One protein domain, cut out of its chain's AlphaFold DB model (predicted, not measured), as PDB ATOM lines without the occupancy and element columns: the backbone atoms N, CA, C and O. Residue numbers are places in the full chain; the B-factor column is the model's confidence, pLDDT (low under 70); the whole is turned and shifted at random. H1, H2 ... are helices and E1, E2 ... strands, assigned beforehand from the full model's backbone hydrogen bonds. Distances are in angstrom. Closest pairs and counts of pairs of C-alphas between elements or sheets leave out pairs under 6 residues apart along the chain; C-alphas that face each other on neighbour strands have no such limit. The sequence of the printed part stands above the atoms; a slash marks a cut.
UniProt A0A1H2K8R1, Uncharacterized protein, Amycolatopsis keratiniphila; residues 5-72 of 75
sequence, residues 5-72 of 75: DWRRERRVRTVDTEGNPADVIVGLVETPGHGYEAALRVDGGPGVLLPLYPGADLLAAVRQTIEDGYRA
ATOM      1  N   ASP A   5      -2.198  27.640 -40.377       81.00
ATOM      2  CA  ASP A   5      -3.429  26.936 -40.722       81.00
ATOM      3  C   ASP A   5      -4.015  26.294 -39.457       81.00
ATOM      4  O   ASP A   5      -3.774  25.126 -39.145       81.00
ATOM      5  N   TRP A   6      -4.768  27.087 -38.690       87.81
ATOM      6  CA  TRP A   6      -5.484  26.610 -37.510       87.81
ATOM      7  C   TRP A   6      -6.623  25.670 -37.925       87.81
ATOM      8  O   TRP A   6      -7.414  25.944 -38.831       87.81
ATOM      9  N   ARG A   7      -6.733  24.539 -37.231       88.00
ATOM     10  CA  ARG A   7      -7.787  23.536 -37.403       88.00
ATOM     11  C   ARG A   7      -8.458  23.258 -36.068       88.00
ATOM     12  O   ARG A   7      -7.830  23.317 -35.015       88.00
ATOM     13  N   ARG A   8      -9.743  22.885 -36.121       87.94
ATOM     14  CA  ARG A   8     -10.551  22.518 -34.941       87.94
ATOM     15  C   ARG A   8     -10.501  23.584 -33.835       87.94
ATOM     16  O   ARG A   8     -10.370  23.254 -32.660       87.94
ATOM     17  N   GLU A   9     -10.596  24.853 -34.226       92.12
ATOM     18  CA  GLU A   9     -10.566  25.973 -33.288       92.12
ATOM     19  C   GLU A   9     -11.751  25.924 -32.315       92.12
ATOM     20  O   GLU A   9     -12.912  25.758 -32.700       92.12
ATOM     21  N   ARG A  10     -11.445  26.119 -31.035       90.88
ATOM     22  CA  ARG A  10     -12.398  26.314 -29.953       90.88
ATOM     23  C   ARG A  10     -12.124  27.673 -29.329       90.88
ATOM     24  O   ARG A  10     -11.050  27.904 -28.784       90.88
ATOM     25  N   ARG A  11     -13.111  28.562 -29.410       92.19
ATOM     26  CA  ARG A  11     -13.066  29.875 -28.768       92.19
ATOM     27  C   ARG A  11     -13.725  29.806 -27.397       92.19
ATOM     28  O   ARG A  11     -14.831  29.276 -27.270       92.19
ATOM     29  N   VAL A  12     -13.045  30.345 -26.399       91.38
ATOM     30  CA  VAL A  12     -13.517  30.495 -25.027       91.38
ATOM     31  C   VAL A  12     -13.429  31.970 -24.677       91.38
ATOM     32  O   VAL A  12     -12.342  32.542 -24.642       91.38
ATOM     33  N   ARG A  13     -14.586  32.582 -24.430       91.06
ATOM     34  CA  ARG A  13     -14.655  33.971 -23.992       91.06
ATOM     35  C   ARG A  13     -14.351  34.037 -22.501       91.06
ATOM     36  O   ARG A  13     -14.985  33.328 -21.720       91.06
ATOM     37  N   THR A  14     -13.402  34.877 -22.128       87.44
ATOM     38  CA  THR A  14     -12.959  35.097 -20.752       87.44
ATOM     39  C   THR A  14     -12.794  36.594 -20.491       87.44
ATOM     40  O   THR A  14     -13.157  37.427 -21.323       87.44
ATOM     41  N   VAL A  15     -12.278  36.925 -19.316       87.44
ATOM     42  CA  VAL A  15     -11.717  38.234 -19.000       87.44
ATOM     43  C   VAL A  15     -10.214  38.105 -18.771       87.44
ATOM     44  O   VAL A  15      -9.752  37.053 -18.317       87.44
ATOM     45  N   ASP A  16      -9.463  39.141 -19.126       81.94
ATOM     46  CA  ASP A  16      -8.050  39.266 -18.774       81.94
ATOM     47  C   ASP A  16      -7.866  39.701 -17.304       81.94
ATOM     48  O   ASP A  16      -8.826  39.876 -16.549       81.94
ATOM     49  N   THR A  17      -6.611  39.869 -16.883       77.25
ATOM     50  CA  THR A  17      -6.252  40.307 -15.524       77.25
ATOM     51  C   THR A  17      -6.672  41.743 -15.201       77.25
ATOM     52  O   THR A  17      -6.721  42.110 -14.031       77.25
ATOM     53  N   GLU A  18      -6.955  42.559 -16.214       82.69
ATOM     54  CA  GLU A  18      -7.422  43.944 -16.099       82.69
ATOM     55  C   GLU A  18      -8.963  44.032 -16.135       82.69
ATOM     56  O   GLU A  18      -9.536  45.106 -15.950       82.69
ATOM     57  N   GLY A  19      -9.649  42.897 -16.324       83.69
ATOM     58  CA  GLY A  19     -11.104  42.790 -16.387       83.69
ATOM     59  C   GLY A  19     -11.693  43.052 -17.774       83.69
ATOM     60  O   GLY A  19     -12.920  43.110 -17.903       83.69
ATOM     61  N   ASN A  20     -10.870  43.190 -18.818       88.62
ATOM     62  CA  ASN A  20     -11.383  43.375 -20.172       88.62
ATOM     63  C   ASN A  20     -11.808  42.032 -20.778       88.62
ATOM     64  O   ASN A  20     -11.204  40.999 -20.484       88.62
ATOM     65  N   PRO A  21     -12.832  42.011 -21.650       91.44
ATOM     66  CA  PRO A  21     -13.193  40.808 -22.389       91.44
ATOM     67  C   PRO A  21     -12.037  40.340 -23.278       91.44
ATOM     68  O   PRO A  21     -11.548  41.117 -24.093       91.44
ATOM     69  N   ALA A  22     -11.694  39.059 -23.176       90.00
ATOM     70  CA  ALA A  22     -10.645  38.418 -23.960       90.00
ATOM     71  C   ALA A  22     -11.156  37.116 -24.593       90.00
ATOM     72  O   ALA A  22     -11.962  36.387 -24.004       90.00
ATOM     73  N   ASP A  23     -10.681  36.798 -25.792       91.81
ATOM     74  CA  ASP A  23     -10.946  35.533 -26.470       91.81
ATOM     75  C   ASP A  23      -9.715  34.626 -26.411       91.81
ATOM     76  O   ASP A  23      -8.697  34.869 -27.062       91.81
ATOM     77  N   VAL A  24      -9.834  33.515 -25.686       90.12
ATOM     78  CA  VAL A  24      -8.848  32.431 -25.721       90.12
ATOM     79  C   VAL A  24      -9.244  31.460 -26.824       90.12
ATOM     80  O   VAL A  24     -10.352  30.920 -26.837       90.12
ATOM     81  N   ILE A  25      -8.340  31.221 -27.766       91.38
ATOM     82  CA  ILE A  25      -8.537  30.287 -28.872       91.38
ATOM     83  C   ILE A  25      -7.584  29.116 -28.679       91.38
ATOM     84  O   ILE A  25      -6.372  29.303 -28.631       91.38
ATOM     85  N   VAL A  26      -8.142  27.910 -28.610       90.00
ATOM     86  CA  VAL A  26      -7.396  26.650 -28.566       90.00
ATOM     87  C   VAL A  26      -7.673  25.882 -29.849       90.00
ATOM     88  O   VAL A  26      -8.820  25.792 -30.278       90.00
ATOM     89  N   GLY A  27      -6.651  25.323 -30.480       90.62
ATOM     90  CA  GLY A  27      -6.811  24.579 -31.727       90.62
ATOM     91  C   GLY A  27      -5.585  23.748 -32.062       90.62
ATOM     92  O   GLY A  27      -4.680  23.607 -31.246       90.62
ATOM     93  N   LEU A  28      -5.580  23.181 -33.264       90.06
ATOM     94  CA  LEU A  28      -4.430  22.486 -33.829       90.06
ATOM     95  C   LEU A  28      -3.772  23.372 -34.881       90.06
ATOM     96  O   LEU A  28      -4.472  23.912 -35.735       90.06
ATOM     97  N   VAL A  29      -2.451  23.479 -34.851       89.88
ATOM     98  CA  VAL A  29      -1.653  24.156 -35.878       89.88
ATOM     99  C   VAL A  29      -0.766  23.142 -36.578       89.88
ATOM    100  O   VAL A  29      -0.301  22.184 -35.962       89.88
ATOM    101  N   GLU A  30      -0.571  23.327 -37.878       87.62
ATOM    102  CA  GLU A  30       0.366  22.511 -38.642       87.62
ATOM    103  C   GLU A  30       1.805  22.965 -38.369       87.62
ATOM    104  O   GLU A  30       2.169  24.120 -38.613       87.62
ATOM    105  N   THR A  31       2.624  22.038 -37.878       82.50
ATOM    106  CA  THR A  31       4.052  22.226 -37.641       82.50
ATOM    107  C   THR A  31       4.856  21.397 -38.649       82.50
ATOM    108  O   THR A  31       4.703  20.167 -38.713       82.50
ATOM    109  N   PRO A  32       5.767  22.026 -39.416       81.88
ATOM    110  CA  PRO A  32       6.647  21.320 -40.339       81.88
ATOM    111  C   PRO A  32       7.420  20.193 -39.642       81.88
ATOM    112  O   PRO A  32       8.114  20.423 -38.657       81.88
ATOM    113  N   GLY A  33       7.302  18.965 -40.152       80.81
ATOM    114  CA  GLY A  33       8.010  17.791 -39.622       80.81
ATOM    115  C   GLY A  33       7.369  17.117 -38.402       80.81
ATOM    116  O   GLY A  33       7.760  16.000 -38.077       80.81
ATOM    117  N   HIS A  34       6.362  17.735 -37.775       73.62
ATOM    118  CA  HIS A  34       5.676  17.198 -36.590       73.62
ATOM    119  C   HIS A  34       4.171  16.961 -36.801       73.62
ATOM    120  O   HIS A  34       3.521  16.331 -35.968       73.62
ATOM    121  N   GLY A  35       3.615  17.390 -37.938       84.81
ATOM    122  CA  GLY A  35       2.196  17.218 -38.245       84.81
ATOM    123  C   GLY A  35       1.359  18.286 -37.552       84.81
ATOM    124  O   GLY A  35       1.620  19.466 -37.739       84.81
ATOM    125  N   TYR A  36       0.348  17.890 -36.778       85.44
ATOM    126  CA  TYR A  36      -0.507  18.828 -36.044       85.44
ATOM    127  C   TYR A  36      -0.159  18.847 -34.559       85.44
ATOM    128  O   TYR A  36      -0.164  17.803 -33.906       85.44
ATOM    129  N   GLU A  37       0.036  20.042 -34.015       86.62
ATOM    130  CA  GLU A  37       0.273  20.268 -32.592       86.62
ATOM    131  C   GLU A  37      -0.833  21.132 -31.990       86.62
ATOM    132  O   GLU A  37      -1.416  21.979 -32.669       86.62
ATOM    133  N   ALA A  38      -1.149  20.915 -30.712       87.12
ATOM    134  CA  ALA A  38      -2.078  21.792 -30.015       87.12
ATOM    135  C   ALA A  38      -1.444  23.166 -29.809       87.12
ATOM    136  O   ALA A  38      -0.260  23.276 -29.506       87.12
ATOM    137  N   ALA A  39      -2.246  24.215 -29.943       89.31
ATOM    138  CA  ALA A  39      -1.823  25.581 -29.707       89.31
ATOM    139  C   ALA A  39      -2.921  26.395 -29.026       89.31
ATOM    140  O   ALA A  39      -4.116  26.111 -29.165       89.31
ATOM    141  N   LEU A  40      -2.494  27.433 -28.315       89.25
ATOM    142  CA  LEU A  40      -3.349  28.415 -27.664       89.25
ATOM    143  C   LEU A  40      -2.920  29.828 -28.061       89.25
ATOM    144  O   LEU A  40      -1.731  30.121 -28.109       89.25
ATOM    145  N   ARG A  41      -3.879  30.717 -28.319       90.62
ATOM    146  CA  ARG A  41      -3.647  32.163 -28.478       90.62
ATOM    147  C   ARG A  41      -4.723  32.969 -27.764       90.62
ATOM    148  O   ARG A  41      -5.831  32.473 -27.569       90.62
ATOM    149  N   VAL A  42      -4.406  34.216 -27.436       90.00
ATOM    150  CA  VAL A  42      -5.325  35.175 -26.805       90.00
ATOM    151  C   VAL A  42      -5.512  36.367 -27.740       90.00
ATOM    152  O   VAL A  42      -4.527  36.855 -28.286       90.00
ATOM    153  N   ASP A  43      -6.759  36.775 -27.986       87.06
ATOM    154  CA  ASP A  43      -7.152  37.962 -28.774       87.06
ATOM    155  C   ASP A  43      -6.471  38.088 -30.148       87.06
ATOM    156  O   ASP A  43      -6.169  39.172 -30.646       87.06
ATOM    157  N   GLY A  44      -6.212  36.946 -30.792       81.81
ATOM    158  CA  GLY A  44      -5.540  36.898 -32.093       81.81
ATOM    159  C   GLY A  44      -4.029  37.158 -32.042       81.81
ATOM    160  O   GLY A  44      -3.405  37.251 -33.099       81.81
ATOM    161  N   GLY A  45      -3.442  37.227 -30.846       86.12
ATOM    162  CA  GLY A  45      -2.004  37.285 -30.609       86.12
ATOM    163  C   GLY A  45      -1.251  36.016 -31.043       86.12
ATOM    164  O   GLY A  45      -1.831  35.102 -31.646       86.12
ATOM    165  N   PRO A  46       0.064  35.945 -30.764       85.25
ATOM    166  CA  PRO A  46       0.890  34.810 -31.156       85.25
ATOM    167  C   PRO A  46       0.397  33.507 -30.515       85.25
ATOM    168  O   PRO A  46       0.014  33.475 -29.346       85.25
ATOM    169  N   GLY A  47       0.414  32.427 -31.298       84.69
ATOM    170  CA  GLY A  47       0.112  31.085 -30.813       84.69
ATOM    171  C   GLY A  47       1.264  30.507 -29.999       84.69
ATOM    172  O   GLY A  47       2.422  30.593 -30.401       84.69
ATOM    173  N   VAL A  48       0.932  29.890 -28.871       87.00
ATOM    174  CA  VAL A  48       1.840  29.107 -28.033       87.00
ATOM    175  C   VAL A  48       1.527  27.633 -28.247       87.00
ATOM    176  O   VAL A  48       0.378  27.222 -28.089       87.00
ATOM    177  N   LEU A  49       2.541  26.843 -28.609       86.56
ATOM    178  CA  LEU A  49       2.413  25.393 -28.745       86.56
ATOM    179  C   LEU A  49       2.248  24.739 -27.370       86.56
ATOM    180  O   LEU A  49       2.959  25.061 -26.417       86.56
ATOM    181  N   LEU A  50       1.314  23.800 -27.286       81.75
ATOM    182  CA  LEU A  50       1.024  23.008 -26.102       81.75
ATOM    183  C   LEU A  50       1.564  21.588 -26.317       81.75
ATOM    184  O   LEU A  50       1.076  20.885 -27.210       81.75
ATOM    185  N   PRO A  51       2.536  21.126 -25.510       74.56
ATOM    186  CA  PRO A  51       3.047  19.773 -25.642       74.56
ATOM    187  C   PRO A  51       1.948  18.748 -25.330       74.56
ATOM    188  O   PRO A  51       1.390  18.710 -24.235       74.56
ATOM    189  N   LEU A  52       1.648  17.889 -26.305       69.94
ATOM    190  CA  LEU A  52       0.631  16.838 -26.177       69.94
ATOM    191  C   LEU A  52       1.087  15.653 -25.317       69.94
ATOM    192  O   LEU A  52       0.259  14.832 -24.931       69.94
ATOM    193  N   TYR A  53       2.382  15.556 -25.013       68.69
ATOM    194  CA  TYR A  53       2.948  14.506 -24.175       68.69
ATOM    195  C   TYR A  53       3.726  15.133 -23.013       68.69
ATOM    196  O   TYR A  53       4.582  15.983 -23.264       68.69
ATOM    197  N   PRO A  54       3.448  14.756 -21.752       65.19
ATOM    198  CA  PRO A  54       2.515  13.710 -21.296       65.19
ATOM    199  C   PRO A  54       1.009  14.057 -21.375       65.19
ATOM    200  O   PRO A  54       0.183  13.210 -21.053       65.19
ATOM    201  N   GLY A  55       0.624  15.254 -21.834       67.62
ATOM    202  CA  GLY A  55      -0.763  15.622 -22.171       67.62
ATOM    203  C   GLY A  55      -1.706  15.763 -20.970       67.62
ATOM    204  O   GLY A  55      -2.130  16.869 -20.642       67.62
ATOM    205  N   ALA A  56      -2.018  14.656 -20.295       68.56
ATOM    206  CA  ALA A  56      -2.885  14.618 -19.119       68.56
ATOM    207  C   ALA A  56      -2.268  15.360 -17.922       68.56
ATOM    208  O   ALA A  56      -2.945  16.184 -17.308       68.56
ATOM    209  N   ASP A  57      -0.982  15.135 -17.633       80.56
ATOM    210  CA  ASP A  57      -0.284  15.828 -16.541       80.56
ATOM    211  C   ASP A  57      -0.159  17.334 -16.800       80.56
ATOM    212  O   ASP A  57      -0.303  18.136 -15.879       80.56
ATOM    213  N   LEU A  58       0.041  17.736 -18.062       79.94
ATOM    214  CA  LEU A  58       0.075  19.151 -18.432       79.94
ATOM    215  C   LEU A  58      -1.285  19.808 -18.191       79.94
ATOM    216  O   LEU A  58      -1.351  20.881 -17.598       79.94
ATOM    217  N   LEU A  59      -2.373  19.167 -18.624       74.75
ATOM    218  CA  LEU A  59      -3.717  19.695 -18.410       74.75
ATOM    219  C   LEU A  59      -4.052  19.797 -16.917       74.75
ATOM    220  O   LEU A  59      -4.653  20.784 -16.493       74.75
ATOM    221  N   ALA A  60      -3.645  18.804 -16.121       82.56
ATOM    222  CA  ALA A  60      -3.810  18.828 -14.674       82.56
ATOM    223  C   ALA A  60      -3.040  19.997 -14.036       82.56
ATOM    224  O   ALA A  60      -3.623  20.747 -13.253       82.56
ATOM    225  N   ALA A  61      -1.777  20.197 -14.424       85.69
ATOM    226  CA  ALA A  61      -0.955  21.303 -13.939       85.69
ATOM    227  C   ALA A  61      -1.553  22.667 -14.319       85.69
ATOM    228  O   ALA A  61      -1.734  23.519 -13.453       85.69
ATOM    229  N   VAL A  62      -1.946  22.852 -15.586       81.88
ATOM    230  CA  VAL A  62      -2.580  24.091 -16.069       81.88
ATOM    231  C   VAL A  62      -3.860  24.387 -15.294       81.88
ATOM    232  O   VAL A  62      -4.058  25.510 -14.832       81.88
ATOM    233  N   ARG A  63      -4.718  23.380 -15.104       83.44
ATOM    234  CA  ARG A  63      -5.948  23.533 -14.324       83.44
ATOM    235  C   ARG A  63      -5.646  23.965 -12.890       83.44
ATOM    236  O   ARG A  63      -6.275  24.900 -12.405       83.44
ATOM    237  N   GLN A  64      -4.691  23.310 -12.235       88.38
ATOM    238  CA  GLN A  64      -4.333  23.621 -10.855       88.38
ATOM    239  C   GLN A  64      -3.770  25.041 -10.716       88.38
ATOM    240  O   GLN A  64      -4.152  25.752  -9.793       88.38
ATOM    241  N   THR A  65      -2.929  25.487 -11.654       86.38
ATOM    242  CA  THR A  65      -2.416  26.865 -11.678       86.38
ATOM    243  C   THR A  65      -3.538  27.894 -11.838       86.38
ATOM    244  O   THR A  65      -3.530  28.916 -11.155       86.38
ATOM    245  N   ILE A  66      -4.524  27.631 -12.701       83.25
ATOM    246  CA  ILE A  66      -5.680  28.522 -12.879       83.25
ATOM    247  C   ILE A  66      -6.523  28.586 -11.594       83.25
ATOM    248  O   ILE A  66      -6.883  29.673 -11.147       83.25
ATOM    249  N   GLU A  67      -6.827  27.435 -10.984       86.38
ATOM    250  CA  GLU A  67      -7.593  27.359  -9.731       86.38
ATOM    251  C   GLU A  67      -6.887  28.093  -8.574       86.38
ATOM    252  O   GLU A  67      -7.547  28.780  -7.788       86.38
ATOM    253  N   ASP A  68      -5.558  27.994  -8.488       89.44
ATOM    254  CA  ASP A  68      -4.751  28.706  -7.492       89.44
ATOM    255  C   ASP A  68      -4.774  30.226  -7.710       89.44
ATOM    256  O   ASP A  68      -5.037  30.979  -6.773       89.44
ATOM    257  N   GLY A  69      -4.625  30.684  -8.958       83.75
ATOM    258  CA  GLY A  69      -4.719  32.106  -9.301       83.75
ATOM    259  C   GLY A  69      -6.080  32.716  -8.948       83.75
ATOM    260  O   GLY A  69      -6.143  33.812  -8.383       83.75
ATOM    261  N   TYR A  70      -7.177  31.989  -9.198       78.44
ATOM    262  CA  TYR A  70      -8.510  32.422  -8.761       78.44
ATOM    263  C   TYR A  70      -8.616  32.521  -7.240       78.44
ATOM    264  O   TYR A  70      -9.182  33.486  -6.730       78.44
ATOM    265  N   ARG A  71      -8.066  31.548  -6.506       83.12
ATOM    266  CA  ARG A  71      -8.063  31.576  -5.039       83.12
ATOM    267  C   ARG A  71      -7.252  32.756  -4.499       83.12
ATOM    268  O   ARG A  71      -7.702  33.397  -3.554       83.12
ATOM    269  N   ALA A  72      -6.096  33.038  -5.097       81.38
ATOM    270  CA  ALA A  72      -5.233  34.152  -4.718       81.38
ATOM    271  C   ALA A  72      -5.881  35.518  -4.991       81.38
ATOM    272  O   ALA A  72      -5.722  36.432  -4.195       81.38
TER     273      ALA A  72
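This is residues 5 to 72 of the 75 residues of an uncharacterized protein of Amycolatopsis keratiniphila (UniProt A0A1H2K8R1). A strongly twisted sheet of four strands, each folded back beside the one before, has one helix, H1, set off from it by a gap; residues 60 to 72 of H1 stick out on their own. H1 hangs from the end of the short edge strand E4 and runs roughly the same way as E1 and E3. The printed part has 68 residues with four named strands and then one named helix, E1 E2 E3 E4 H1, the sheet in the order E1, E2, E3, E4, antiparallel throughout. The class is mixed, helices and strands. The whole is elongated, spanning 40 by 26 by 16 A, and only just loose, close to compact, with a radius of gyration of the C-alphas of 13.3 A.

E2, residues 21 to 31, is the longest strand, 29.6 A from first to last C-alpha, and it bends by 55 degrees at residue 28. E1, residues 7 to 15, is 23.9 A long and begins with C-alpha 7 at (-7.787, 23.536, -37.403). E3, residues 35 to 42, measures 22.6 A. E4, residues 48 to 50, measures 6.4 A and ends with C-alpha 50 at (1.024, 23.008, -26.102). H1, residues 56 to 72, is 24.4 A long and ends with C-alpha 72 at (-5.233, 34.152, -4.718).

The four strands form a meander, each strand the antiparallel neighbour of the one before. E2 and E3 are a hairpin, with 164 degrees between their directions; N 25 and O 41 are 2.8 A apart, within hydrogen-bond range, and C-alphas 26 and 40 face each other at 4.5 A. E1, an edge strand, forms a hairpin with E2 at 158 degrees, with N 10 and O 26 within hydrogen-bond range at 2.8 A. E4, the other edge strand, forms a hairpin with E3 at 126 degrees; N 48 and O 40 are within range at 2.8 A, and C-alphas 39 and 49 face each other at 4.3 A. E1 and E4 are apart. H1 is not on the sheet, with 2 pairs of C-alphas within 10 A, and it is apart from E1, E2 and E3. In H1 every O i to N i+4 pair is within hydrogen-bond range.

The C-alphas of Gly 33 and Ala 72, the two farthest apart, are 40.8 A from each other. Residues 60 to 72, which belong to H1, stand free; the body without them spans 38 by 27 by 16 A. The printed part has no cut, and its four links are tight. The mean pLDDT of the printed part is 84.4, and residues 52 to 56 are under 70.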